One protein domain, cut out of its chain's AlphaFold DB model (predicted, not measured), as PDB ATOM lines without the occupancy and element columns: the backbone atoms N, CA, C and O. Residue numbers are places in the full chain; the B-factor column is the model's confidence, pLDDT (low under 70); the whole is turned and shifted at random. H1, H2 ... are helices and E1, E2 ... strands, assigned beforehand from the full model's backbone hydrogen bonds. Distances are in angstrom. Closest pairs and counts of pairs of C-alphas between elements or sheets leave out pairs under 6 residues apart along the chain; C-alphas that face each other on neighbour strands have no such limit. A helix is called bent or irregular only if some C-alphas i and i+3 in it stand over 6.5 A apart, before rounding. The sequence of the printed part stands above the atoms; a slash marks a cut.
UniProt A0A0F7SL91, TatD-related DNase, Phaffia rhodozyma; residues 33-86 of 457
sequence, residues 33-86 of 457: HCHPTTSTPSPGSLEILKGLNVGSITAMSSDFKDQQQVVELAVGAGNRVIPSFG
ATOM      1  N   HIS A  33     203.068-116.767 323.494       97.62
ATOM      2  CA  HIS A  33     201.699-116.553 323.956       97.62
ATOM      3  C   HIS A  33     200.650-116.966 322.911       97.62
ATOM      4  O   HIS A  33     200.519-116.352 321.852       97.62
ATOM      5  N   CYS A  34     199.831-117.966 323.239       94.62
ATOM      6  CA  CYS A  34     198.677-118.353 322.425       94.62
ATOM      7  C   CYS A  34     197.540-118.948 323.276       94.62
ATOM      8  O   CYS A  34     197.735-119.311 324.439       94.62
ATOM      9  N   HIS A  35     196.355-119.094 322.674       92.88
ATOM     10  CA  HIS A  35     195.105-119.486 323.343       92.88
ATOM     11  C   HIS A  35     194.454-120.761 322.763       92.88
ATOM     12  O   HIS A  35     193.261-120.744 322.423       92.88
ATOM     13  N   PRO A  36     195.185-121.888 322.665       90.25
ATOM     14  CA  PRO A  36     194.752-123.091 321.942       90.25
ATOM     15  C   PRO A  36     193.514-123.789 322.526       90.25
ATOM     16  O   PRO A  36     192.988-124.718 321.918       90.25
ATOM     17  N   THR A  37     193.068-123.382 323.712       87.38
ATOM     18  CA  THR A  37     191.973-123.984 324.487       87.38
ATOM     19  C   THR A  37     190.707-123.120 324.519       87.38
ATOM     20  O   THR A  37     189.683-123.541 325.051       87.38
ATOM     21  N   THR A  38     190.734-121.912 323.943       76.75
ATOM     22  CA  THR A  38     189.615-120.952 324.058       76.75
ATOM     23  C   THR A  38     188.554-121.082 322.963       76.75
ATOM     24  O   THR A  38     187.425-120.631 323.152       76.75
ATOM     25  N   SER A  39     188.899-121.646 321.799       63.12
ATOM     26  CA  SER A  39     188.014-121.705 320.618       63.12
ATOM     27  C   SER A  39     187.793-123.118 320.067       63.12
ATOM     28  O   SER A  39     186.780-123.357 319.413       63.12
ATOM     29  N   THR A  40     188.699-124.062 320.337       55.75
ATOM     30  CA  THR A  40     188.610-125.456 319.879       55.75
ATOM     31  C   THR A  40     188.738-126.418 321.060       55.75
ATOM     32  O   THR A  40     189.650-126.250 321.868       55.75
ATOM     33  N   PRO A  41     187.865-127.437 321.178       54.91
ATOM     34  CA  PRO A  41     188.031-128.485 322.178       54.91
ATOM     35  C   PRO A  41     189.405-129.162 322.055       54.91
ATOM     36  O   PRO A  41     189.865-129.443 320.945       54.91
ATOM     37  N   SER A  42     189.999-129.477 323.209       54.97
ATOM     38  CA  SER A  42     191.312-130.120 323.410       54.97
ATOM     39  C   SER A  42     191.737-131.190 322.371       54.97
ATOM     40  O   SER A  42     192.890-131.139 321.934       54.97
ATOM     41  N   PRO A  43     190.866-132.098 321.862       58.22
ATOM     42  CA  PRO A  43     191.297-133.112 320.891       58.22
ATOM     43  C   PRO A  43     191.826-132.542 319.565       58.22
ATOM     44  O   PRO A  43     192.736-133.114 318.976       58.22
ATOM     45  N   GLY A  44     191.278-131.415 319.089       73.62
ATOM     46  CA  GLY A  44     191.707-130.809 317.823       73.62
ATOM     47  C   GLY A  44     193.049-130.086 317.938       73.62
ATOM     48  O   GLY A  44     193.881-130.163 317.036       73.62
ATOM     49  N   SER A  45     193.280-129.420 319.069       80.75
ATOM     50  CA  SER A  45     194.487-128.622 319.304       80.75
ATOM     51  C   SER A  45     195.748-129.488 319.368       80.75
ATOM     52  O   SER A  45     196.779-129.093 318.829       80.75
ATOM     53  N   LEU A  46     195.670-130.687 319.959       84.81
ATOM     54  CA  LEU A  46     196.812-131.603 320.035       84.81
ATOM     55  C   LEU A  46     197.242-132.131 318.657       84.81
ATOM     56  O   LEU A  46     198.436-132.191 318.372       84.81
ATOM     57  N   GLU A  47     196.291-132.492 317.794       85.75
ATOM     58  CA  GLU A  47     196.608-132.963 316.439       85.75
ATOM     59  C   GLU A  47     197.189-131.846 315.568       85.75
ATOM     60  O   GLU A  47     198.177-132.070 314.870       85.75
ATOM     61  N   ILE A  48     196.656-130.622 315.672       85.94
ATOM     62  CA  ILE A  48     197.232-129.459 314.982       85.94
ATOM     63  C   ILE A  48     198.674-129.224 315.450       85.94
ATOM     64  O   ILE A  48     199.561-129.071 314.615       85.94
ATOM     65  N   LEU A  49     198.935-129.265 316.765       87.50
ATOM     66  CA  LEU A  49     200.281-129.069 317.324       87.50
ATOM     67  C   LEU A  49     201.316-130.054 316.784       87.50
ATOM     68  O   LEU A  49     202.455-129.659 316.541       87.50
ATOM     69  N   LYS A  50     200.936-131.320 316.583       87.44
ATOM     70  CA  LYS A  50     201.827-132.328 315.988       87.44
ATOM     71  C   LYS A  50     202.234-131.964 314.561       87.44
ATOM     72  O   LYS A  50     203.350-132.287 314.168       87.44
ATOM     73  N   GLY A  51     201.344-131.309 313.816       89.19
ATOM     74  CA  GLY A  51     201.588-130.852 312.449       89.19
ATOM     75  C   GLY A  51     202.356-129.533 312.345       89.19
ATOM     76  O   GLY A  51     202.854-129.228 311.265       89.19
ATOM     77  N   LEU A  52     202.471-128.759 313.431       91.12
ATOM     78  CA  LEU A  52     203.258-127.528 313.422       91.12
ATOM     79  C   LEU A  52     204.759-127.836 313.451       91.12
ATOM     80  O   LEU A  52     205.215-128.725 314.177       91.12
ATOM     81  N   ASN A  53     205.528-127.028 312.738       94.94
ATOM     82  CA  ASN A  53     206.983-127.005 312.723       94.94
ATOM     83  C   ASN A  53     207.571-126.196 313.883       94.94
ATOM     84  O   ASN A  53     208.679-126.518 314.295       94.94
ATOM     85  N   VAL A  54     206.859-125.198 314.431       94.50
ATOM     86  CA  VAL A  54     207.364-124.332 315.525       94.50
ATOM     87  C   VAL A  54     207.892-125.119 316.726       94.50
ATOM     88  O   VAL A  54     207.286-126.102 317.146       94.50
ATOM     89  N   GLY A  55     209.002-124.685 317.324       95.25
ATOM     90  CA  GLY A  55     209.693-125.448 318.367       95.25
ATOM     91  C   GLY A  55     208.810-125.734 319.586       95.25
ATOM     92  O   GLY A  55     208.648-126.884 320.002       95.25
ATOM     93  N   SER A  56     208.179-124.696 320.135       95.62
ATOM     94  CA  SER A  56     207.224-124.833 321.239       95.62
ATOM     95  C   SER A  56     206.203-123.704 321.256       95.62
ATOM     96  O   SER A  56     206.447-122.634 320.705       95.62
ATOM     97  N   ILE A  57     205.108-123.912 321.982       96.62
ATOM     98  CA  ILE A  57     204.115-122.877 322.261       96.62
ATOM     99  C   ILE A  57     203.919-122.679 323.763       96.62
ATOM    100  O   ILE A  57     204.079-123.614 324.548       96.62
ATOM    101  N   THR A  58     203.517-121.478 324.169       97.31
ATOM    102  CA  THR A  58     203.002-121.223 325.517       97.31
ATOM    103  C   THR A  58     201.484-121.135 325.474       97.31
ATOM    104  O   THR A  58     200.933-120.184 324.922       97.31
ATOM    105  N   ALA A  59     200.815-122.128 326.056       96.19
ATOM    106  CA  ALA A  59     199.361-122.221 326.085       96.19
ATOM    107  C   ALA A  59     198.809-121.510 327.326       96.19
ATOM    108  O   ALA A  59     199.017-121.968 328.451       96.19
ATOM    109  N   MET A  60     198.114-120.396 327.113       96.25
ATOM    110  CA  MET A  60     197.531-119.584 328.177       96.25
ATOM    111  C   MET A  60     196.155-120.105 328.573       96.25
ATOM    112  O   MET A  60     195.288-120.291 327.718       96.25
ATOM    113  N   SER A  61     195.934-120.275 329.875       94.25
ATOM    114  CA  SER A  61     194.582-120.226 330.425       94.25
ATOM    115  C   SER A  61     194.150-118.767 330.556       94.25
ATOM    116  O   SER A  61     194.936-117.933 331.017       94.25
ATOM    117  N   SER A  62     192.906-118.467 330.212       83.69
ATOM    118  CA  SER A  62     192.329-117.129 330.333       83.69
ATOM    119  C   SER A  62     191.178-117.082 331.341       83.69
ATOM    120  O   SER A  62     190.857-116.009 331.868       83.69
ATOM    121  N   ASP A  63     190.521-118.208 331.623       84.31
ATOM    122  CA  ASP A  63     189.365-118.243 332.511       84.31
ATOM    123  C   ASP A  63     189.321-119.479 333.422       84.31
ATOM    124  O   ASP A  63     190.330-120.104 333.738       84.31
ATOM    125  N   PHE A  64     188.147-119.753 333.987       87.31
ATOM    126  CA  PHE A  64     187.935-120.853 334.923       87.31
ATOM    127  C   PHE A  64     187.828-122.212 334.223       87.31
ATOM    128  O   PHE A  64     188.081-123.242 334.841       87.31
ATOM    129  N   LYS A  65     187.385-122.223 332.964       85.31
ATOM    130  CA  LYS A  65     186.986-123.412 332.205       85.31
ATOM    131  C   LYS A  65     188.145-124.003 331.410       85.31
ATOM    132  O   LYS A  65     188.103-125.188 331.078       85.31
ATOM    133  N   ASP A  66     189.153-123.201 331.088       90.38
ATOM    134  CA  ASP A  66     190.276-123.616 330.250       90.38
ATOM    135  C   ASP A  66     191.534-124.030 331.032       90.38
ATOM    136  O   ASP A  66     192.399-124.677 330.449       90.38
ATOM    137  N   GLN A  67     191.596-123.798 332.354       93.75
ATOM    138  CA  GLN A  67     192.689-124.272 333.227       93.75
ATOM    139  C   GLN A  67     192.994-125.764 333.013       93.75
ATOM    140  O   GLN A  67     194.128-126.153 332.743       93.75
ATOM    141  N   GLN A  68     191.961-126.609 333.101       93.19
ATOM    142  CA  GLN A  68     192.097-128.062 332.970       93.19
ATOM    143  C   GLN A  68     192.442-128.485 331.535       93.19
ATOM    144  O   GLN A  68     193.201-129.429 331.333       93.19
ATOM    145  N   GLN A  69     191.951-127.756 330.534       92.62
ATOM    146  CA  GLN A  69     192.274-128.031 329.134       92.62
ATOM    147  C   GLN A  69     193.750-127.736 328.837       92.62
ATOM    148  O   GLN A  69     194.386-128.479 328.098       92.62
ATOM    149  N   VAL A  70     194.323-126.697 329.456       94.50
ATOM    150  CA  VAL A  70     195.763-126.402 329.365       94.50
ATOM    151  C   VAL A  70     196.591-127.506 330.034       94.50
ATOM    152  O   VAL A  70     197.616-127.908 329.484       94.50
ATOM    153  N   VAL A  71     196.134-128.053 331.170       94.88
ATOM    154  CA  VAL A  71     196.764-129.228 331.807       94.88
ATOM    155  C   VAL A  71     196.776-130.424 330.855       94.88
ATOM    156  O   VAL A  71     197.822-131.040 330.663       94.88
ATOM    157  N   GLU A  72     195.632-130.756 330.258       93.44
ATOM    158  CA  GLU A  72     195.502-131.878 329.322       93.44
ATOM    159  C   GLU A  72     196.388-131.700 328.088       93.44
ATOM    160  O   GLU A  72     197.086-132.634 327.693       93.44
ATOM    161  N   LEU A  73     196.417-130.489 327.527       92.50
ATOM    162  CA  LEU A  73     197.250-130.158 326.378       92.50
ATOM    163  C   LEU A  73     198.743-130.307 326.697       92.50
ATOM    164  O   LEU A  73     199.478-130.908 325.918       92.50
ATOM    165  N   ALA A  74     199.185-129.806 327.854       93.94
ATOM    166  CA  ALA A  74     200.575-129.913 328.289       93.94
ATOM    167  C   ALA A  74     200.996-131.366 328.556       93.94
ATOM    168  O   ALA A  74     202.088-131.774 328.169       93.94
ATOM    169  N   VAL A  75     200.121-132.175 329.167       94.12
ATOM    170  CA  VAL A  75     200.379-133.610 329.367       94.12
ATOM    171  C   VAL A  75     200.450-134.347 328.028       94.12
ATOM    172  O   VAL A  75     201.334-135.177 327.840       94.12
ATOM    173  N   GLY A  76     199.548-134.040 327.091       91.25
ATOM    174  CA  GLY A  76     199.489-134.704 325.788       91.25
ATOM    175  C   GLY A  76     200.630-134.335 324.836       91.25
ATOM    176  O   GLY A  76     201.054-135.178 324.048       91.25
ATOM    177  N   ALA A  77     201.129-133.096 324.894       89.88
ATOM    178  CA  ALA A  77     202.154-132.580 323.979       89.88
ATOM    179  C   ALA A  77     203.580-132.555 324.565       89.88
ATOM    180  O   ALA A  77     204.538-132.290 323.835       89.88
ATOM    181  N   GLY A  78     203.742-132.814 325.866       89.38
ATOM    182  CA  GLY A  78     205.044-132.835 326.531       89.38
ATOM    183  C   GLY A  78     205.760-131.481 326.485       89.38
ATOM    184  O   GLY A  78     205.169-130.433 326.731       89.38
ATOM    185  N   ASN A  79     207.054-131.491 326.157       88.00
ATOM    186  CA  ASN A  79     207.907-130.295 326.157       88.00
ATOM    187  C   ASN A  79     207.566-129.261 325.066       88.00
ATOM    188  O   ASN A  79     208.046-128.130 325.144       88.00
ATOM    189  N   ARG A  80     206.735-129.609 324.073       92.56
ATOM    190  CA  ARG A  80     206.289-128.667 323.033       92.56
ATOM    191  C   ARG A  80     205.264-127.655 323.538       92.56
ATOM    192  O   ARG A  80     205.037-126.651 322.866       92.56
ATOM    193  N   VAL A  81     204.658-127.894 324.701       95.12
ATOM    194  CA  VAL A  81     203.683-126.987 325.312       95.12
ATOM    195  C   VAL A  81     204.183-126.551 326.679       95.12
ATOM    196  O   VAL A  81     204.333-127.349 327.600       95.12
ATOM    197  N   ILE A  82     204.388-125.247 326.823       96.00
ATOM    198  CA  ILE A  82     204.584-124.600 328.109       96.00
ATOM    199  C   ILE A  82     203.195-124.194 328.608       96.00
ATOM    200  O   ILE A  82     202.604-123.268 328.050       96.00
ATOM    201  N   PRO A  83     202.641-124.851 329.639       96.81
ATOM    202  CA  PRO A  83     201.381-124.403 330.199       96.81
ATOM    203  C   PRO A  83     201.570-123.075 330.930       96.81
ATOM    204  O   PRO A  83     202.607-122.816 331.550       96.81
ATOM    205  N   SER A  84     200.548-122.239 330.884       97.50
ATOM    206  CA  SER A  84     200.485-120.986 331.618       97.50
ATOM    207  C   SER A  84     199.129-120.903 332.305       97.50
ATOM    208  O   SER A  84     198.098-121.092 331.655       97.50
ATOM    209  N   PHE A  85     199.152-120.704 333.625       97.81
ATOM    210  CA  PHE A  85     197.961-120.740 334.475       97.81
ATOM    211  C   PHE A  85     197.696-119.392 335.137       97.81
ATOM    212  O   PHE A  85     198.598-118.803 335.734       97.81
ATOM    213  N   GLY A  86     196.461-118.909 335.060       97.19
ATOM    214  CA  GLY A  86     196.079-117.586 335.543       97.19
ATOM    215  C   GLY A  86     194.659-117.189 335.149       97.19
ATOM    216  O   GLY A  86     194.014-117.827 334.322       97.19
TER     217      GLY A  86
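What this domain is: This is residues 33 to 86 of the 457 residues of the protein "TatD-related DNase" of Phaffia rhodozyma (UniProt A0A0F7SL91). Look for a pair of short parallel strands, E1 and E2, side by side, with the helix H2 packed along one side of them and a second helix, H1, beside H2. The two helices run one way along the long axis and the two strands run back the other way, with the turns between them at the ends. The printed part has 54 residues, with two named helices and two named strands in the order H1, E1, H2, E2; the sheet is E1 next to E2, parallel, and the class is mixed, helices and strands. The whole is compact, with a radius of gyration of the C-alphas of 9.8 A, yet elongated in outline, spanning 29 by 17 by 17 A.

Where its parts are: Begin with the sheet: find C-alpha 56 at (207.224, -124.833, 321.239), where strand E1, residues 56 to 60, begins; it runs 13.0 A to C-alpha 60. Its neighbour E2 is residues 81 to 85, 12.5 A long, and ends at C-alpha 85 at (197.961, -120.740, 334.475). Helix H2, residues 67 to 80, is 17.6 A long and irregular, with C-alphas 76 and 79 as much as 9.5 A apart. Helix H1, residues 42 to 51, runs 15.0 A from C-alpha 42 at (191.312, -130.120, 323.410).

How they stand to each other: E1 and E2 are parallel, with 19 degrees between their directions. Look at N 82 and O 57, 2.8 A apart, and at N 59 and O 82, 2.9 A apart, both within hydrogen-bond range. E1, H2 and E2 form a strand-helix-strand unit, two parallel neighbour strands with a helix between them along the chain, and its crossover is right-handed. The closest C-alphas of H2 and E2 are those of Ala 74 and Val 81, 5.2 A apart. Those of E1 and H2 are Ser 56 and Arg 80, at 4.3 A. Moving outward, H1 and H2 touch, their closest C-alphas being those of Ser 42 and Gln 69, 6.2 A apart. They run the same way at a shallow tilt of 20 degrees. H1 and E2 are apart. Of the O i to N i+4 pairs, 5 of 6 in H1 and 8 of 10 in H2 are within hydrogen-bond range.

The domain as a whole: The two C-alphas farthest apart, those of Asn 53 and Phe 64, are 29.9 A from each other. The printed part has no cut. The links from H1 to E1 and from H2 to E2 are tight, and the link from E1 to H2 is short. Mean pLDDT of the printed part is 88.1; look for values under 70 at residues 39 to 43, of which 42 and 43 belong to H1.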